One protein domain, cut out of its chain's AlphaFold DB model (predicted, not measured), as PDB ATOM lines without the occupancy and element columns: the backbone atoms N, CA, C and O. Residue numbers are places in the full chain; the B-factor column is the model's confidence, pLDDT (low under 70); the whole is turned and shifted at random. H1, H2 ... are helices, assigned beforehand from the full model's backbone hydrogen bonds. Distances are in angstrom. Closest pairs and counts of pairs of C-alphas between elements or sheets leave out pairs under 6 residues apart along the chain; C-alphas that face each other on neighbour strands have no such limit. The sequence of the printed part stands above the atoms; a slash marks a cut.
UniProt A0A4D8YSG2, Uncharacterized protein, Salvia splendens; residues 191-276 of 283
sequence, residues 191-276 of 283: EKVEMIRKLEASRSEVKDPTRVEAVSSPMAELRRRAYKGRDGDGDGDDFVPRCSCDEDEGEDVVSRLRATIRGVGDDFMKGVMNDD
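This is residues 191 to 276 of the 283 residues of an uncharacterized protein of Salvia splendens (UniProt A0A4D8YSG2). H1 and H3 pack on the first part of the long helix H2, and H3 leads to a free arm holding H4. A loop, residues 229 to 252, swings out from H2's end and folds back to H3. The 86 printed residues have four named helices, H1 to H4, no named strand: all helix, loose, radius of gyration of the C-alphas 16.0 A, spans 45 by 42 by 21 A.

Find C-alpha 211 at (12.756, -23.621, 39.395); H2 runs 26.6 A to residue 228. H1 holds residues 191 to 203, 18.7 A; H3, 253 to 263; H4, 266 to 274, ending at (11.449, -3.895, 66.358).

Look at residues 211 to 215: with these alone H2 touches H1, about perpendicular, 77 degrees; closest C-alphas Ala 214 and Arg 197, 5.3 A. With 213 to 220 alone it touches H3, steep tilt of 62 degrees, opposite ways; closest C-alphas Ser 217 and Val 253, 5.5 A. H4 meets H3 only through their link. Every O i to N i+4 pair is within hydrogen-bond range in H1, H3, H4; 13 of 14 in H2.

The printed part, without cut, reaches 46.9 A between its farthest C-alphas, Glu 191 and Asp 276. Link H2 to H3 is long. Residues 228 to 239 and 262 to 276 stand free; pLDDT is under 70 at 229 to 251 and 265 to 276.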
ATOM      1  N   GLU A 191      10.846 -28.635  29.926       97.06
ATOM      2  CA  GLU A 191      11.911 -28.363  28.970       97.06
ATOM      3  C   GLU A 191      12.301 -26.879  28.988       97.06
ATOM      4  O   GLU A 191      13.487 -26.552  29.074       97.06
ATOM      5  N   LYS A 192      11.318 -25.966  28.992       95.38
ATOM      6  CA  LYS A 192      11.554 -24.518  29.113       95.38
ATOM      7  C   LYS A 192      12.172 -24.160  30.454       95.38
ATOM      8  O   LYS A 192      13.122 -23.383  30.484       95.38
ATOM      9  N   VAL A 193      11.684 -24.725  31.560       96.06
ATOM     10  CA  VAL A 193      12.274 -24.463  32.884       96.06
ATOM     11  C   VAL A 193      13.730 -24.927  32.928       96.06
ATOM     12  O   VAL A 193      14.587 -24.196  33.412       96.06
ATOM     13  N   GLU A 194      14.043 -26.112  32.402       96.00
ATOM     14  CA  GLU A 194      15.421 -26.615  32.345       96.00
ATOM     15  C   GLU A 194      16.324 -25.764  31.445       96.00
ATOM     16  O   GLU A 194      17.479 -25.516  31.795       96.00
ATOM     17  N   MET A 195      15.801 -25.279  30.317       95.12
ATOM     18  CA  MET A 195      16.511 -24.352  29.438       95.12
ATOM     19  C   MET A 195      16.839 -23.038  30.157       95.12
ATOM     20  O   MET A 195      17.994 -22.614  30.139       95.12
ATOM     21  N   ILE A 196      15.858 -22.427  30.829       93.56
ATOM     22  CA  ILE A 196      16.057 -21.172  31.568       93.56
ATOM     23  C   ILE A 196      17.060 -21.387  32.704       93.56
ATOM     24  O   ILE A 196      17.999 -20.612  32.838       93.56
ATOM     25  N   ARG A 197      16.957 -22.487  33.462       94.38
ATOM     26  CA  ARG A 197      17.928 -22.812  34.524       94.38
ATOM     27  C   ARG A 197      19.367 -22.873  34.009       94.38
ATOM     28  O   ARG A 197      20.258 -22.338  34.661       94.38
ATOM     29  N   LYS A 198      19.603 -23.506  32.855       93.88
ATOM     30  CA  LYS A 198      20.938 -23.577  32.232       93.88
ATOM     31  C   LYS A 198      21.421 -22.205  31.767       93.88
ATOM     32  O   LYS A 198      22.592 -21.882  31.953       93.88
ATOM     33  N   LEU A 199      20.527 -21.411  31.178       91.19
ATOM     34  CA  LEU A 199      20.836 -20.058  30.728       91.19
ATOM     35  C   LEU A 199      21.261 -19.174  31.906       91.19
ATOM     36  O   LEU A 199      22.331 -18.575  31.855       91.19
ATOM     37  N   GLU A 200      20.465 -19.151  32.973       89.69
ATOM     38  CA  GLU A 200      20.741 -18.352  34.169       89.69
ATOM     39  C   GLU A 200      22.022 -18.821  34.864       89.69
ATOM     40  O   GLU A 200      22.879 -18.001  35.177       89.69
ATOM     41  N   ALA A 201      22.253 -20.134  34.972       90.06
ATOM     42  CA  ALA A 201      23.498 -20.670  35.531       90.06
ATOM     43  C   ALA A 201      24.770 -20.220  34.779       90.06
ATOM     44  O   ALA A 201      25.858 -20.158  35.362       90.06
ATOM     45  N   SER A 202      24.650 -19.910  33.482       88.12
ATOM     46  CA  SER A 202      25.762 -19.393  32.675       88.12
ATOM     47  C   SER A 202      25.988 -17.883  32.820       88.12
ATOM     48  O   SER A 202      27.088 -17.415  32.538       88.12
ATOM     49  N   ARG A 203      24.966 -17.131  33.250       84.50
ATOM     50  CA  ARG A 203      24.951 -15.657  33.301       84.50
ATOM     51  C   ARG A 203      25.035 -15.092  34.718       84.50
ATOM     52  O   ARG A 203      25.351 -13.922  34.874       84.50
ATOM     53  N   SER A 204      24.759 -15.935  35.708       82.00
ATOM     54  CA  SER A 204      24.713 -15.618  37.128       82.00
ATOM     55  C   SER A 204      25.875 -16.267  37.887       82.00
ATOM     56  O   SER A 204      26.469 -17.276  37.464       82.00
ATOM     57  N   GLU A 205      26.186 -15.716  39.058       84.38
ATOM     58  CA  GLU A 205      27.036 -16.376  40.054       84.38
ATOM     59  C   GLU A 205      26.382 -17.661  40.583       84.38
ATOM     60  O   GLU A 205      27.060 -18.630  40.942       84.38
ATOM     61  N   VAL A 206      25.050 -17.715  40.547       87.62
ATOM     62  CA  VAL A 206      24.247 -18.865  40.945       87.62
ATOM     63  C   VAL A 206      24.347 -19.990  39.910       87.62
ATOM     64  O   VAL A 206      23.694 -19.967  38.871       87.62
ATOM     65  N   LYS A 207      25.135 -21.030  40.213       88.75
ATOM     66  CA  LYS A 207      25.346 -22.185  39.312       88.75
ATOM     67  C   LYS A 207      24.202 -23.195  39.281       88.75
ATOM     68  O   LYS A 207      24.098 -23.973  38.336       88.75
ATOM     69  N   ASP A 208      23.328 -23.166  40.276       91.31
ATOM     70  CA  ASP A 208      22.209 -24.089  40.433       91.31
ATOM     71  C   ASP A 208      20.884 -23.366  40.755       91.31
ATOM     72  O   ASP A 208      20.290 -23.585  41.816       91.31
ATOM     73  N   PRO A 209      20.353 -22.520  39.851       92.31
ATOM     74  CA  PRO A 209      19.073 -21.859  40.087       92.31
ATOM     75  C   PRO A 209      17.971 -22.885  40.376       92.31
ATOM     76  O   PRO A 209      17.858 -23.912  39.693       92.31
ATOM     77  N   THR A 210      17.134 -22.622  41.373       94.00
ATOM     78  CA  THR A 210      15.888 -23.356  41.611       94.00
ATOM     79  C   THR A 210      14.892 -23.070  40.484       94.00
ATOM     80  O   THR A 210      15.059 -22.147  39.688       94.00
ATOM     81  N   ARG A 211      13.814 -23.861  40.395       94.00
ATOM     82  CA  ARG A 211      12.756 -23.621  39.395       94.00
ATOM     83  C   ARG A 211      12.084 -22.258  39.579       94.00
ATOM     84  O   ARG A 211      11.747 -21.629  38.583       94.00
ATOM     85  N   VAL A 212      11.889 -21.829  40.830       92.69
ATOM     86  CA  VAL A 212      11.279 -20.532  41.154       92.69
ATOM     87  C   VAL A 212      12.216 -19.407  40.738       92.69
ATOM     88  O   VAL A 212      11.802 -18.544  39.978       92.69
ATOM     89  N   GLU A 213      13.490 -19.469  41.135       91.50
ATOM     90  CA  GLU A 213      14.467 -18.442  40.758       91.50
ATOM     91  C   GLU A 213      14.605 -18.302  39.239       91.50
ATOM     92  O   GLU A 213      14.558 -17.195  38.707       91.50
ATOM     93  N   ALA A 214      14.690 -19.432  38.532       91.88
ATOM     94  CA  ALA A 214      14.801 -19.442  37.082       91.88
ATOM     95  C   ALA A 214      13.585 -18.812  36.391       91.88
ATOM     96  O   ALA A 214      13.760 -18.053  35.451       91.88
ATOM     97  N   VAL A 215      12.357 -19.099  36.837       93.12
ATOM     98  CA  VAL A 215      11.141 -18.527  36.223       93.12
ATOM     99  C   VAL A 215      10.930 -17.066  36.633       93.12
ATOM    100  O   VAL A 215      10.413 -16.285  35.837       93.12
ATOM    101  N   SER A 216      11.363 -16.659  37.828       91.25
ATOM    102  CA  SER A 216      11.257 -15.268  38.279       91.25
ATOM    103  C   SER A 216      12.106 -14.301  37.448       91.25
ATOM    104  O   SER A 216      11.671 -13.174  37.226       91.25
ATOM    105  N   SER A 217      13.265 -14.735  36.936       87.12
ATOM    106  CA  SER A 217      14.139 -13.913  36.078       87.12
ATOM    107  C   SER A 217      13.428 -13.346  34.831       87.12
ATOM    108  O   SER A 217      13.271 -12.124  34.733       87.12
ATOM    109  N   PRO A 218      12.901 -14.172  33.901       87.38
ATOM    110  CA  PRO A 218      12.199 -13.665  32.727       87.38
ATOM    111  C   PRO A 218      10.912 -12.917  33.090       87.38
ATOM    112  O   PRO A 218      10.533 -12.001  32.367       87.38
ATOM    113  N   MET A 219      10.247 -13.250  34.203       88.62
ATOM    114  CA  MET A 219       9.066 -12.511  34.666       88.62
ATOM    115  C   MET A 219       9.416 -11.082  35.098       88.62
ATOM    116  O   MET A 219       8.711 -10.144  34.726       88.62
ATOM    117  N   ALA A 220      10.515 -10.902  35.836       85.94
ATOM    118  CA  ALA A 220      11.016  -9.583  36.216       85.94
ATOM    119  C   ALA A 220      11.436  -8.768  34.982       85.94
ATOM    120  O   ALA A 220      11.126  -7.583  34.886       85.94
ATOM    121  N   GLU A 221      12.066  -9.406  33.995       82.44
ATOM    122  CA  GLU A 221      12.436  -8.746  32.740       82.44
ATOM    123  C   GLU A 221      11.210  -8.345  31.901       82.44
ATOM    124  O   GLU A 221      11.148  -7.224  31.396       82.44
ATOM    125  N   LEU A 222      10.206  -9.221  31.777       84.56
ATOM    126  CA  LEU A 222       8.940  -8.897  31.108       84.56
ATOM    127  C   LEU A 222       8.245  -7.715  31.785       84.56
ATOM    128  O   LEU A 222       7.790  -6.800  31.100       84.56
ATOM    129  N   ARG A 223       8.217  -7.712  33.125       83.31
ATOM    130  CA  ARG A 223       7.708  -6.596  33.923       83.31
ATOM    131  C   ARG A 223       8.468  -5.312  33.579       83.31
ATOM    132  O   ARG A 223       7.845  -4.345  33.154       83.31
ATOM    133  N   ARG A 224       9.800  -5.316  33.678       80.12
ATOM    134  CA  ARG A 224      10.660  -4.152  33.393       80.12
ATOM    135  C   ARG A 224      10.440  -3.583  31.990       80.12
ATOM    136  O   ARG A 224      10.328  -2.369  31.833       80.12
ATOM    137  N   ARG A 225      10.350  -4.441  30.968       79.12
ATOM    138  CA  ARG A 225      10.087  -4.018  29.580       79.12
ATOM    139  C   ARG A 225       8.707  -3.397  29.410       79.12
ATOM    140  O   ARG A 225       8.588  -2.400  28.708       79.12
ATOM    141  N   ALA A 226       7.688  -3.968  30.050       79.19
ATOM    142  CA  ALA A 226       6.336  -3.420  30.011       79.19
ATOM    143  C   ALA A 226       6.268  -2.015  30.637       79.19
ATOM    144  O   ALA A 226       5.548  -1.168  30.116       79.19
ATOM    145  N   TYR A 227       7.050  -1.750  31.691       70.69
ATOM    146  CA  TYR A 227       7.160  -0.416  32.298       70.69
ATOM    147  C   TYR A 227       7.920   0.580  31.414       70.69
ATOM    148  O   TYR A 227       7.387   1.642  31.115       70.69
ATOM    149  N   LYS A 228       9.113   0.224  30.908       70.31
ATOM    150  CA  LYS A 228       9.898   1.116  30.025       70.31
ATOM    151  C   LYS A 228       9.147   1.509  28.743       70.31
ATOM    152  O   LYS A 228       9.413   2.564  28.183       70.31
ATOM    153  N   GLY A 229       8.221   0.669  28.273       60.56
ATOM    154  CA  GLY A 229       7.354   0.982  27.134       60.56
ATOM    155  C   GLY A 229       6.249   2.006  27.424       60.56
ATOM    156  O   GLY A 229       5.697   2.537  26.468       60.56
ATOM    157  N   ARG A 230       5.922   2.281  28.698       60.22
ATOM    158  CA  ARG A 230       4.934   3.299  29.109       60.22
ATOM    159  C   ARG A 230       5.566   4.676  29.329       60.22
ATOM    160  O   ARG A 230       4.986   5.658  28.896       60.22
ATOM    161  N   ASP A 231       6.776   4.739  29.887       52.97
ATOM    162  CA  ASP A 231       7.493   6.006  30.152       52.97
ATOM    163  C   ASP A 231       7.928   6.769  28.876       52.97
ATOM    164  O   ASP A 231       8.459   7.876  28.956       52.97
ATOM    165  N   GLY A 232       7.738   6.181  27.687       46.94
ATOM    166  CA  GLY A 232       8.016   6.820  26.396       46.94
ATOM    167  C   GLY A 232       6.919   7.767  25.892       46.94
ATOM    168  O   GLY A 232       7.202   8.563  24.998       46.94
ATOM    169  N   ASP A 233       5.712   7.706  26.463       43.62
ATOM    170  CA  ASP A 233       4.617   8.649  26.210       43.62
ATOM    171  C   ASP A 233       4.445   9.507  27.468       43.62
ATOM    172  O   ASP A 233       4.001   9.035  28.511       43.62
ATOM    173  N   GLY A 234       4.890  10.762  27.395       43.16
ATOM    174  CA  GLY A 234       4.957  11.656  28.547       43.16
ATOM    175  C   GLY A 234       3.604  11.913  29.213       43.16
ATOM    176  O   GLY A 234       2.678  12.395  28.575       43.16
ATOM    177  N   ASP A 235       3.534  11.641  30.510       37.03
ATOM    178  CA  ASP A 235       3.265  12.638  31.548       37.03
ATOM    179  C   ASP A 235       3.735  12.037  32.880       37.03
ATOM    180  O   ASP A 235       3.318  10.953  33.288       37.03
ATOM    181  N   GLY A 236       4.705  12.701  33.509       44.41
ATOM    182  CA  GLY A 236       5.251  12.281  34.794       44.41
ATOM    183  C   GLY A 236       4.220  12.483  35.897       44.41
ATOM    184  O   GLY A 236       3.684  13.579  36.009       44.41
ATOM    185  N   ASP A 237       3.937  11.412  36.646       39.22
ATOM    186  CA  ASP A 237       3.638  11.393  38.095       39.22
ATOM    187  C   ASP A 237       3.005  10.061  38.569       39.22
ATOM    188  O   ASP A 237       2.350  10.014  39.610       39.22
ATOM    189  N   ASP A 238       3.225   8.933  37.879       41.19
ATOM    190  CA  ASP A 238       2.738   7.631  38.363       41.19
ATOM    191  C   ASP A 238       3.794   6.948  39.257       41.19
ATOM    192  O   ASP A 238       4.671   6.198  38.820       41.19
ATOM    193  N   PHE A 239       3.741   7.258  40.556       43.06
ATOM    194  CA  PHE A 239       4.599   6.672  41.590       43.06
ATOM    195  C   PHE A 239       4.159   5.225  41.891       43.06
ATOM    196  O   PHE A 239       3.479   4.935  42.877       43.06
ATOM    197  N   VAL A 240       4.517   4.292  41.006       43.91
ATOM    198  CA  VAL A 240       4.244   2.853  41.161       43.91
ATOM    199  C   VAL A 240       5.332   2.207  42.038       43.91
ATOM    200  O   VAL A 240       6.514   2.496  41.842       43.91
ATOM    201  N   PRO A 241       4.994   1.302  42.984       39.34
ATOM    202  CA  PRO A 241       5.979   0.631  43.829       39.34
ATOM    203  C   PRO A 241       6.992  -0.145  42.987       39.34
ATOM    204  O   PRO A 241       6.677  -1.187  42.393       39.34
ATOM    205  N   ARG A 242       8.229   0.350  42.982       42.88
ATOM    206  CA  ARG A 242       9.406  -0.413  42.575       42.88
ATOM    207  C   ARG A 242       9.588  -1.549  43.575       42.88
ATOM    208  O   ARG A 242       9.547  -1.328  44.785       42.88
ATOM    209  N   CYS A 243       9.757  -2.779  43.096       43.41
ATOM    210  CA  CYS A 243      10.323  -3.794  43.975       43.41
ATOM    211  C   CYS A 243      11.772  -3.377  44.268       43.41
ATOM    212  O   CYS A 243      12.431  -2.832  43.387       43.41
ATOM    213  N   SER A 244      12.315  -3.716  45.443       48.59
ATOM    214  CA  SER A 244      13.771  -3.630  45.699       48.59
ATOM    215  C   SER A 244      14.592  -4.317  44.590       48.59
ATOM    216  O   SER A 244      15.717  -3.932  44.300       48.59
ATOM    217  N   CYS A 245      13.940  -5.272  43.914       44.47
ATOM    218  CA  CYS A 245      14.053  -5.779  42.542       44.47
ATOM    219  C   CYS A 245      14.566  -4.908  41.386       44.47
ATOM    220  O   CYS A 245      15.204  -5.388  40.447       44.47
ATOM    221  N   ASP A 246      14.268  -3.622  41.414       48.41
ATOM    222  CA  ASP A 246      14.274  -2.810  40.198       48.41
ATOM    223  C   ASP A 246      15.413  -1.783  40.173       48.41
ATOM    224  O   ASP A 246      15.637  -1.174  39.132       48.41
ATOM    225  N   GLU A 247      16.152  -1.624  41.279       50.16
ATOM    226  CA  GLU A 247      17.048  -0.473  41.479       50.16
ATOM    227  C   GLU A 247      18.506  -0.676  41.027       50.16
ATOM    228  O   GLU A 247      19.163   0.312  40.713       50.16
ATOM    229  N   ASP A 248      18.991  -1.914  40.885       48.06
ATOM    230  CA  ASP A 248      20.378  -2.178  40.474       48.06
ATOM    231  C   ASP A 248      20.472  -2.761  39.059       48.06
ATOM    232  O   ASP A 248      20.152  -3.927  38.815       48.06
ATOM    233  N   GLU A 249      20.952  -1.943  38.115       50.72
ATOM    234  CA  GLU A 249      21.201  -2.322  36.714       50.72
ATOM    235  C   GLU A 249      22.443  -3.225  36.530       50.72
ATOM    236  O   GLU A 249      22.725  -3.659  35.412       50.72
ATOM    237  N   GLY A 250      23.187  -3.528  37.605       52.19
ATOM    238  CA  GLY A 250      24.469  -4.243  37.547       52.19
ATOM    239  C   GLY A 250      24.451  -5.728  37.926       52.19
ATOM    240  O   GLY A 250      25.350  -6.456  37.511       52.19
ATOM    241  N   GLU A 251      23.459  -6.199  38.687       60.81
ATOM    242  CA  GLU A 251      23.450  -7.558  39.251       60.81
ATOM    243  C   GLU A 251      22.266  -8.387  38.726       60.81
ATOM    244  O   GLU A 251      21.133  -7.904  38.602       60.81
ATOM    245  N   ASP A 252      22.529  -9.650  38.378       80.38
ATOM    246  CA  ASP A 252      21.528 -10.516  37.765       80.38
ATOM    247  C   ASP A 252      20.370 -10.834  38.734       80.38
ATOM    248  O   ASP A 252      20.538 -10.976  39.949       80.38
ATOM    249  N   VAL A 253      19.160 -10.951  38.180       82.88
ATOM    250  CA  VAL A 253      17.917 -11.114  38.956       82.88
ATOM    251  C   VAL A 253      17.945 -12.368  39.839       82.88
ATOM    252  O   VAL A 253      17.355 -12.367  40.922       82.88
ATOM    253  N   VAL A 254      18.622 -13.435  39.405       87.31
ATOM    254  CA  VAL A 254      18.682 -14.706  40.137       87.31
ATOM    255  C   VAL A 254      19.551 -14.577  41.386       87.31
ATOM    256  O   VAL A 254      19.119 -15.007  42.459       87.31
ATOM    257  N   SER A 255      20.722 -13.947  41.280       87.12
ATOM    258  CA  SER A 255      21.607 -13.679  42.423       87.12
ATOM    259  C   SER A 255      20.900 -12.843  43.487       87.12
ATOM    260  O   SER A 255      20.846 -13.235  44.656       87.12
ATOM    261  N   ARG A 256      20.231 -11.764  43.070       84.00
ATOM    262  CA  ARG A 256      19.491 -10.865  43.968       84.00
ATOM    263  C   ARG A 256      18.322 -11.548  44.658       84.00
ATOM    264  O   ARG A 256      18.124 -11.383  45.864       84.00
ATOM    265  N   LEU A 257      17.555 -12.347  43.918       86.12
ATOM    266  CA  LEU A 257      16.457 -13.116  44.491       86.12
ATOM    267  C   LEU A 257      16.971 -14.118  45.529       86.12
ATOM    268  O   LEU A 257      16.399 -14.221  46.612       86.12
ATOM    269  N   ARG A 258      18.076 -14.813  45.240       89.19
ATOM    270  CA  ARG A 258      18.688 -15.754  46.182       89.19
ATOM    271  C   ARG A 258      19.206 -15.059  47.438       89.19
ATOM    272  O   ARG A 258      18.975 -15.562  48.538       89.19
ATOM    273  N   ALA A 259      19.889 -13.926  47.287       85.75
ATOM    274  CA  ALA A 259      20.360 -13.118  48.410       85.75
ATOM    275  C   ALA A 259      19.187 -12.646  49.278       85.75
ATOM    276  O   ALA A 259      19.212 -12.827  50.493       85.75
ATOM    277  N   THR A 260      18.117 -12.158  48.644       83.62
ATOM    278  CA  THR A 260      16.889 -11.737  49.331       83.62
ATOM    279  C   THR A 260      16.270 -12.894  50.108       83.62
ATOM    280  O   THR A 260      16.040 -12.758  51.301       83.62
ATOM    281  N   ILE A 261      16.066 -14.060  49.480       83.06
ATOM    282  CA  ILE A 261      15.494 -15.246  50.142       83.06
ATOM    283  C   ILE A 261      16.342 -15.673  51.347       83.06
ATOM    284  O   ILE A 261      15.790 -16.013  52.389       83.06
ATOM    285  N   ARG A 262      17.676 -15.641  51.230       82.50
ATOM    286  CA  ARG A 262      18.584 -15.947  52.350       82.50
ATOM    287  C   ARG A 262      18.518 -14.904  53.469       82.50
ATOM    288  O   ARG A 262      18.732 -15.260  54.621       82.50
ATOM    289  N   GLY A 263      18.233 -13.649  53.126       73.31
ATOM    290  CA  GLY A 263      18.073 -12.544  54.069       73.31
ATOM    291  C   GLY A 263      16.754 -12.559  54.849       73.31
ATOM    292  O   GLY A 263      16.677 -11.910  55.889       73.31
ATOM    293  N   VAL A 264      15.739 -13.327  54.418       71.12
ATOM    294  CA  VAL A 264      14.457 -13.519  55.141       71.12
ATOM    295  C   VAL A 264      14.637 -14.467  56.344       71.12
ATOM    296  O   VAL A 264      13.922 -15.446  56.526       71.12
ATOM    297  N   GLY A 265      15.653 -14.197  57.161       64.25
ATOM    298  CA  GLY A 265      15.964 -14.909  58.397       64.25
ATOM    299  C   GLY A 265      15.768 -14.016  59.620       64.25
ATOM    300  O   GLY A 265      14.857 -13.187  59.668       64.25
ATOM    301  N   ASP A 266      16.650 -14.164  60.606       58.12
ATOM    302  CA  ASP A 266      16.553 -13.490  61.906       58.12
ATOM    303  C   ASP A 266      16.421 -11.966  61.807       58.12
ATOM    304  O   ASP A 266      15.767 -11.362  62.648       58.12
ATOM    305  N   ASP A 267      16.997 -11.328  60.789       56.72
ATOM    306  CA  ASP A 267      16.949  -9.870  60.640       56.72
ATOM    307  C   ASP A 267      15.592  -9.364  60.125       56.72
ATOM    308  O   ASP A 267      15.143  -8.303  60.554       56.72
ATOM    309  N   PHE A 268      14.880 -10.149  59.305       60.31
ATOM    310  CA  PHE A 268      13.476  -9.873  58.972       60.31
ATOM    311  C   PHE A 268      12.594 -10.018  60.215       60.31
ATOM    312  O   PHE A 268      11.800  -9.134  60.520       60.31
ATOM    313  N   MET A 269      12.788 -11.097  60.977       59.91
ATOM    314  CA  MET A 269      12.059 -11.332  62.227       59.91
ATOM    315  C   MET A 269      12.335 -10.236  63.266       59.91
ATOM    316  O   MET A 269      11.410  -9.777  63.928       59.91
ATOM    317  N   LYS A 270      13.584  -9.763  63.380       61.12
ATOM    318  CA  LYS A 270      13.947  -8.608  64.214       61.12
ATOM    319  C   LYS A 270      13.318  -7.315  63.708       61.12
ATOM    320  O   LYS A 270      12.919  -6.518  64.538       61.12
ATOM    321  N   GLY A 271      13.237  -7.090  62.396       60.00
ATOM    322  CA  GLY A 271      12.561  -5.922  61.821       60.00
ATOM    323  C   GLY A 271      11.077  -5.893  62.183       60.00
ATOM    324  O   GLY A 271      10.610  -4.919  62.762       60.00
ATOM    325  N   VAL A 272      10.382  -7.016  61.971       59.12
ATOM    326  CA  VAL A 272       8.970  -7.186  62.354       59.12
ATOM    327  C   VAL A 272       8.760  -6.980  63.860       59.12
ATOM    328  O   VAL A 272       7.795  -6.339  64.247       59.12
ATOM    329  N   MET A 273       9.670  -7.472  64.710       56.81
ATOM    330  CA  MET A 273       9.583  -7.293  66.168       56.81
ATOM    331  C   MET A 273      10.034  -5.905  66.669       56.81
ATOM    332  O   MET A 273       9.612  -5.481  67.741       56.81
ATOM    333  N   ASN A 274      10.907  -5.197  65.944       51.75
ATOM    334  CA  ASN A 274      11.449  -3.895  66.358       51.75
ATOM    335  C   ASN A 274      10.592  -2.708  65.894       51.75
ATOM    336  O   ASN A 274      10.660  -1.651  66.524       51.75
ATOM    337  N   ASP A 275       9.779  -2.862  64.845       48.00
ATOM    338  CA  ASP A 275       8.833  -1.821  64.415       48.00
ATOM    339  C   ASP A 275       7.738  -1.556  65.476       48.00
ATOM    340  O   ASP A 275       7.207  -0.446  65.563       48.00
ATOM    341  N   ASP A 276       7.495  -2.506  66.388       45.34
ATOM    342  CA  ASP A 276       6.639  -2.313  67.567       45.34
ATOM    343  C   ASP A 276       7.294  -1.444  68.670       45.34
ATOM    344  O   ASP A 276       6.600  -0.921  69.542       45.34
TER     345      ASP A 276